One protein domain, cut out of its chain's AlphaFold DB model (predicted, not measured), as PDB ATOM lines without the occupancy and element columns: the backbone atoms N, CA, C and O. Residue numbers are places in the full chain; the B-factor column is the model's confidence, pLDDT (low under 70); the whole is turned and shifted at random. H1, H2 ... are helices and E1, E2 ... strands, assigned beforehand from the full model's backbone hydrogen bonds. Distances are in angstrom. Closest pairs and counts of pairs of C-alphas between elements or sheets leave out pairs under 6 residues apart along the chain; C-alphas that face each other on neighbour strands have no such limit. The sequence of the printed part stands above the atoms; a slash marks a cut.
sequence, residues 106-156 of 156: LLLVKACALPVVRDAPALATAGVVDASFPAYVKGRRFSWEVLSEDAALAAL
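AT A GLANCE: This is residues 106 to 156 of the 156 residues of the protein "Protein kinase" of Proteobacteria bacterium (UniProt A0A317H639). Two parallel strands, E1 and E2, lie side by side as a narrow ribbon, and the chain between them swings out in one wide loop that holds two short helices, H1 and H2, packed on each other. A third short helix, H3, follows directly on E2 at the far end of the ribbon, away from H1 and H2. The 51 printed residues have three named helices and two named strands, in the order E1, H1, H2, E2, H3, and the class is mixed, helices and strands. The whole is compact, with a radius of gyration of the C-alphas of 11.0 A and spans of 29 by 24 by 16 A.

HOW THE PARTS SIT: E1, residues 106 to 110, and E2, residues 143 to 148, are parallel neighbours at 17 degrees. N 108 and O 145 are 3.0 A apart and N 147 and O 108 are 2.8 A apart, both within hydrogen-bond range. H1, residues 120 to 125, touches H2, residues 133 to 137; their closest C-alphas, of Ala 120 and Pro 134, are 4.9 A apart. E1, H1, H2 and E2 form a strand-helix-strand unit, two parallel neighbour strands with helices between them, and its crossover is right-handed. H3, residues 149 to 153, touches no helix; its closest C-alpha to E1 is that of Glu 149, 5.8 A from that of Lys 110. H1 and E2 are apart, and so are E1 and H2. In H1, H2 and H3 every O i to N i+4 pair is within hydrogen-bond range.

IN THESE COORDINATES: E1 begins at C-alpha 106 (18.137, 46.320, -23.145) and is 13.0 A long from first to last C-alpha. E2 is 17.2 A long, from C-alpha 143 (24.216, 47.688, -23.679) to C-alpha 148. H1 measures 8.6 A, H2 6.4 A and H3 6.2 A, ending at C-alpha 153 (7.513, 58.263, -19.809).

THE WHOLE: The C-alphas of Ala 135 and Ala 154, the two farthest apart, are 29.7 A apart. The printed part has no cut and no long link. Mean pLDDT of the printed part is 91.2; residues 154 to 156 are under 70.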
ATOM      1  N   LEU A 106      19.182  46.726 -24.080       97.75
ATOM      2  CA  LEU A 106      18.137  46.320 -23.145       97.75
ATOM      3  C   LEU A 106      17.790  47.490 -22.213       97.75
ATOM      4  O   LEU A 106      18.661  48.022 -21.531       97.75
ATOM      5  N   LEU A 107      16.515  47.865 -22.157       96.50
ATOM      6  CA  LEU A 107      16.001  48.864 -21.220       96.50
ATOM      7  C   LEU A 107      15.116  48.167 -20.192       96.50
ATOM      8  O   LEU A 107      14.148  47.509 -20.573       96.50
ATOM      9  N   LEU A 108      15.424  48.321 -18.907       96.75
ATOM     10  CA  LEU A 108      14.552  47.872 -17.823       96.75
ATOM     11  C   LEU A 108      13.833  49.073 -17.216       96.75
ATOM     12  O   LEU A 108      14.478  49.989 -16.711       96.75
ATOM     13  N   VAL A 109      12.502  49.059 -17.236       94.62
ATOM     14  CA  VAL A 109      11.679  50.102 -16.612       94.62
ATOM     15  C   VAL A 109      11.207  49.610 -15.250       94.62
ATOM     16  O   VAL A 109      10.662  48.512 -15.139       94.62
ATOM     17  N   LYS A 110      11.441  50.409 -14.207       93.06
ATOM     18  CA  LYS A 110      11.156  50.042 -12.817       93.06
ATOM     19  C   LYS A 110      10.314  51.105 -12.118       93.06
ATOM     20  O   LYS A 110      10.671  52.281 -12.097       93.06
ATOM     21  N   ALA A 111       9.242  50.659 -11.472       89.75
ATOM     22  CA  ALA A 111       8.384  51.476 -10.615       89.75
ATOM     23  C   ALA A 111       8.911  51.502  -9.164       89.75
ATOM     24  O   ALA A 111       8.199  51.198  -8.211       89.75
ATOM     25  N   CYS A 112      10.205  51.783  -8.988       89.12
ATOM     26  CA  CYS A 112      10.832  51.893  -7.672       89.12
ATOM     27  C   CYS A 112      11.953  52.939  -7.668       89.12
ATOM     28  O   CYS A 112      12.448  53.359  -8.718       89.12
ATOM     29  N   ALA A 113      12.358  53.366  -6.471       87.56
ATOM     30  CA  ALA A 113      13.491  54.267  -6.315       87.56
ATOM     31  C   ALA A 113      14.777  53.574  -6.785       87.56
ATOM     32  O   ALA A 113      15.146  52.514  -6.281       87.56
ATOM     33  N   LEU A 114      15.469  54.193  -7.741       90.19
ATOM     34  CA  LEU A 114      16.718  53.651  -8.259       90.19
ATOM     35  C   LEU A 114      17.904  54.073  -7.386       90.19
ATOM     36  O   LEU A 114      18.031  55.261  -7.068       90.19
ATOM     37  N   PRO A 115      18.818  53.146  -7.050       89.06
ATOM     38  CA  PRO A 115      20.038  53.483  -6.334       89.06
ATOM     39  C   PRO A 115      20.955  54.387  -7.171       89.06
ATOM     40  O   PRO A 115      20.856  54.474  -8.401       89.06
ATOM     41  N   VAL A 116      21.878  55.060  -6.474       85.19
ATOM     42  CA  VAL A 116      22.919  55.897  -7.095       85.19
ATOM     43  C   VAL A 116      23.887  55.033  -7.907       85.19
ATOM     44  O   VAL A 116      24.226  55.377  -9.037       85.19
ATOM     45  N   VAL A 117      24.301  53.891  -7.350       87.88
ATOM     46  CA  VAL A 117      25.117  52.891  -8.050       87.88
ATOM     47  C   VAL A 117      24.189  51.950  -8.808       87.88
ATOM     48  O   VAL A 117      23.287  51.367  -8.212       87.88
ATOM     49  N   ARG A 118      24.406  51.808 -10.118       89.56
ATOM     50  CA  ARG A 118      23.520  51.059 -11.027       89.56
ATOM     51  C   ARG A 118      24.237  49.952 -11.798       89.56
ATOM     52  O   ARG A 118      23.862  49.642 -12.924       89.56
ATOM     53  N   ASP A 119      25.281  49.368 -11.216       94.75
ATOM     54  CA  ASP A 119      25.820  48.115 -11.742       94.75
ATOM     55  C   ASP A 119      24.884  46.938 -11.416       94.75
ATOM     56  O   ASP A 119      24.022  47.022 -10.537       94.75
ATOM     57  N   ALA A 120      25.013  45.840 -12.166       96.31
ATOM     58  CA  ALA A 120      24.087  44.718 -12.032       96.31
ATOM     59  C   ALA A 120      24.097  44.101 -10.616       96.31
ATOM     60  O   ALA A 120      23.010  43.891 -10.073       96.31
ATOM     61  N   PRO A 121      25.260  43.838  -9.978       96.69
ATOM     62  CA  PRO A 121      25.290  43.294  -8.618       96.69
ATOM     63  C   PRO A 121      24.622  44.191  -7.569       96.69
ATOM     64  O   PRO A 121      23.906  43.681  -6.701       96.69
ATOM     65  N   ALA A 122      24.823  45.510  -7.635       95.56
ATOM     66  CA  ALA A 122      24.204  46.454  -6.711       95.56
ATOM     67  C   ALA A 122      22.682  46.493  -6.891       95.56
ATOM     68  O   ALA A 122      21.948  46.464  -5.904       95.56
ATOM     69  N   LEU A 123      22.203  46.494  -8.139       96.81
ATOM     70  CA  LEU A 123      20.770  46.468  -8.441       96.81
ATOM     71  C   LEU A 123      20.101  45.173  -7.966       96.81
ATOM     72  O   LEU A 123      19.005  45.234  -7.413       96.81
ATOM     73  N   ALA A 124      20.759  44.023  -8.145       96.62
ATOM     74  CA  ALA A 124      20.257  42.734  -7.670       96.62
ATOM     75  C   ALA A 124      20.206  42.684  -6.135       96.62
ATOM     76  O   ALA A 124      19.201  42.292  -5.550       96.62
ATOM     77  N   THR A 125      21.259  43.170  -5.467       95.50
ATOM     78  CA  THR A 125      21.322  43.247  -3.996       95.50
ATOM     79  C   THR A 125      20.251  44.183  -3.426       95.50
ATOM     80  O   THR A 125      19.686  43.913  -2.371       95.50
ATOM     81  N   ALA A 126      19.946  45.274  -4.133       94.44
ATOM     82  CA  ALA A 126      18.890  46.214  -3.773       94.44
ATOM     83  C   ALA A 126      17.469  45.713  -4.114       94.44
ATOM     84  O   ALA A 126      16.503  46.416  -3.827       94.44
ATOM     85  N   GLY A 127      17.327  44.541  -4.745       94.19
ATOM     86  CA  GLY A 127      16.035  43.993  -5.170       94.19
ATOM     87  C   GLY A 127      15.371  44.761  -6.318       94.19
ATOM     88  O   GLY A 127      14.171  44.621  -6.538       94.19
ATOM     89  N   VAL A 128      16.127  45.591  -7.045       95.94
ATOM     90  CA  VAL A 128      15.621  46.323  -8.219       95.94
ATOM     91  C   VAL A 128      15.466  45.382  -9.410       95.94
ATOM     92  O   VAL A 128      14.519  45.518 -10.183       95.94
ATOM     93  N   VAL A 129      16.388  44.430  -9.551       97.25
ATOM     94  CA  VAL A 129      16.341  43.341 -10.534       97.25
ATOM     95  C   VAL A 129      16.447  41.996  -9.827       97.25
ATOM     96  O   VAL A 129      16.875  41.943  -8.672       97.25
ATOM     97  N   ASP A 130      16.076  40.913 -10.504       96.94
ATOM     98  CA  ASP A 130      16.240  39.575  -9.934       96.94
ATOM     99  C   ASP A 130      17.707  39.166  -9.714       96.94
ATOM    100  O   ASP A 130      18.646  39.718 -10.297       96.94
ATOM    101  N   ALA A 131      17.891  38.183  -8.830       97.38
ATOM    102  CA  ALA A 131      19.198  37.743  -8.353       97.38
ATOM    103  C   ALA A 131      20.097  37.195  -9.471       97.38
ATOM    104  O   ALA A 131      21.322  37.313  -9.386       97.38
ATOM    105  N   SER A 132      19.507  36.622 -10.524       97.56
ATOM    106  CA  SER A 132      20.260  36.043 -11.637       97.56
ATOM    107  C   SER A 132      20.683  37.074 -12.678       97.56
ATOM    108  O   SER A 132      21.613  36.813 -13.447       97.56
ATOM    109  N   PHE A 133      20.072  38.262 -12.692       98.12
ATOM    110  CA  PHE A 133      20.300  39.275 -13.721       98.12
ATOM    111  C   PHE A 133      21.785  39.589 -13.981       98.12
ATOM    112  O   PHE A 133      22.180  39.622 -15.153       98.12
ATOM    113  N   PRO A 134      22.661  39.727 -12.958       98.19
ATOM    114  CA  PRO A 134      24.090  39.952 -13.178       98.19
ATOM    115  C   PRO A 134      24.761  38.880 -14.042       98.19
ATOM    116  O   PRO A 134      25.634  39.205 -14.845       98.19
ATOM    117  N   ALA A 135      24.358  37.613 -13.912       97.50
ATOM    118  CA  ALA A 135      24.898  36.521 -14.718       97.50
ATOM    119  C   ALA A 135      24.430  36.602 -16.177       97.50
ATOM    120  O   ALA A 135      25.207  36.308 -17.088       97.50
ATOM    121  N   TYR A 136      23.195  37.055 -16.411       97.50
ATOM    122  CA  TYR A 136      22.631  37.167 -17.753       97.50
ATOM    123  C   TYR A 136      23.216  38.329 -18.561       97.50
ATOM    124  O   TYR A 136      23.350  38.187 -19.774       97.50
ATOM    125  N   VAL A 137      23.640  39.428 -17.923       97.75
ATOM    126  CA  VAL A 137      24.256  40.582 -18.616       97.75
ATOM    127  C   VAL A 137      25.784  40.542 -18.685       97.75
ATOM    128  O   VAL A 137      26.394  41.283 -19.461       97.75
ATOM    129  N   LYS A 138      26.442  39.679 -17.902       96.81
ATOM    130  CA  LYS A 138      27.908  39.603 -17.860       96.81
ATOM    131  C   LYS A 138      28.490  39.203 -19.220       96.81
ATOM    132  O   LYS A 138      28.216  38.125 -19.735       96.81
ATOM    133  N   GLY A 139      29.350  40.062 -19.773       93.81
ATOM    134  CA  GLY A 139      30.070  39.797 -21.026       93.81
ATOM    135  C   GLY A 139      29.191  39.789 -22.282       93.81
ATOM    136  O   GLY A 139      29.649  39.345 -23.334       93.81
ATOM    137  N   ARG A 140      27.940  40.257 -22.187       95.56
ATOM    138  CA  ARG A 140      27.035  40.356 -23.335       95.56
ATOM    139  C   ARG A 140      27.374  41.556 -24.208       95.56
ATOM    140  O   ARG A 140      27.961  42.532 -23.751       95.56
ATOM    141  N   ARG A 141      27.019  41.458 -25.493       95.62
ATOM    142  CA  ARG A 141      27.313  42.495 -26.498       95.62
ATOM    143  C   ARG A 141      26.344  43.672 -26.447       95.62
ATOM    144  O   ARG A 141      26.698  44.754 -26.905       95.62
ATOM    145  N   PHE A 142      25.138  43.459 -25.928       97.50
ATOM    146  CA  PHE A 142      24.157  44.522 -25.778       97.50
ATOM    147  C   PHE A 142      24.526  45.446 -24.616       97.50
ATOM    148  O   PHE A 142      25.033  45.016 -23.581       97.50
ATOM    149  N   SER A 143      24.226  46.728 -24.786       97.38
ATOM    150  CA  SER A 143      24.216  47.688 -23.679       97.38
ATOM    151  C   SER A 143      22.932  47.536 -22.864       97.38
ATOM    152  O   SER A 143      21.909  47.112 -23.401       97.38
ATOM    153  N   TRP A 144      22.955  47.879 -21.579       97.25
ATOM    154  CA  TRP A 144      21.743  47.868 -20.767       97.25
ATOM    155  C   TRP A 144      21.718  49.016 -19.762       97.25
ATOM    156  O   TRP A 144      22.763  49.497 -19.328       97.25
ATOM    157  N   GLU A 145      20.512  49.452 -19.412       95.25
ATOM    158  CA  GLU A 145      20.267  50.489 -18.411       95.25
ATOM    159  C   GLU A 145      18.925  50.260 -17.705       95.25
ATOM    160  O   GLU A 145      18.033  49.579 -18.220       95.25
ATOM    161  N   VAL A 146      18.795  50.838 -16.508       95.12
ATOM    162  CA  VAL A 146      17.546  50.860 -15.742       95.12
ATOM    163  C   VAL A 146      17.016  52.287 -15.694       95.12
ATOM    164  O   VAL A 146      17.735  53.210 -15.299       95.12
ATOM    165  N   LEU A 147      15.747  52.442 -16.054       92.62
ATOM    166  CA  LEU A 147      14.998  53.690 -16.010       92.62
ATOM    167  C   LEU A 147      13.907  53.598 -14.944       92.62
ATOM    168  O   LEU A 147      13.306  52.541 -14.742       92.62
ATOM    169  N   SER A 148      13.647  54.715 -14.265       89.62
ATOM    170  CA  SER A 148      12.414  54.845 -13.493       89.62
ATOM    171  C   SER A 148      11.237  55.008 -14.451       89.62
ATOM    172  O   SER A 148      11.415  55.412 -15.601       89.62
ATOM    173  N   GLU A 149      10.033  54.727 -13.970       84.44
ATOM    174  CA  GLU A 149       8.799  54.944 -14.731       84.44
ATOM    175  C   GLU A 149       8.687  56.386 -15.260       84.44
ATOM    176  O   GLU A 149       8.501  56.581 -16.459       84.44
ATOM    177  N   ASP A 150       8.944  57.389 -14.413       80.69
ATOM    178  CA  ASP A 150       8.928  58.806 -14.812       80.69
ATOM    179  C   ASP A 150       9.920  59.118 -15.943       80.69
ATOM    180  O   ASP A 150       9.608  59.850 -16.882       80.69
ATOM    181  N   ALA A 151      11.129  58.550 -15.869       78.19
ATOM    182  CA  ALA A 151      12.159  58.766 -16.881       78.19
ATOM    183  C   ALA A 151      11.819  58.060 -18.200       78.19
ATOM    184  O   ALA A 151      12.133  58.582 -19.267       78.19
ATOM    185  N   ALA A 152      11.173  56.893 -18.133       77.94
ATOM    186  CA  ALA A 152      10.712  56.171 -19.311       77.94
ATOM    187  C   ALA A 152       9.575  56.921 -20.020       77.94
ATOM    188  O   ALA A 152       9.614  57.062 -21.239       77.94
ATOM    189  N   LEU A 153       8.609  57.455 -19.265       73.56
ATOM    190  CA  LEU A 153       7.513  58.263 -19.809       73.56
ATOM    191  C   LEU A 153       8.006  59.566 -20.450       73.56
ATOM    192  O   LEU A 153       7.455  59.989 -21.457       73.56
ATOM    193  N   ALA A 154       9.055  60.184 -19.902       69.25
ATOM    194  CA  ALA A 154       9.644  61.402 -20.461       69.25
ATOM    195  C   ALA A 154      10.467  61.174 -21.747       69.25
ATOM    196  O   ALA A 154      10.824  62.143 -22.418       69.25
ATOM    197  N   ALA A 155      10.821  59.924 -22.060       62.34
ATOM    198  CA  ALA A 155      11.629  59.556 -23.224       62.34
ATOM    199  C   ALA A 155      10.799  59.083 -24.436       62.34
ATOM    200  O   ALA A 155      11.383  58.808 -25.489       62.34
ATOM    201  N   LEU A 156       9.475  58.965 -24.276       56.91
ATOM    202  CA  LEU A 156       8.495  58.612 -25.310       56.91
ATOM    203  C   LEU A 156       7.822  59.871 -25.872       56.91
ATOM    204  O   LEU A 156       7.540  59.866 -27.090       56.91
TER     205      LEU A 156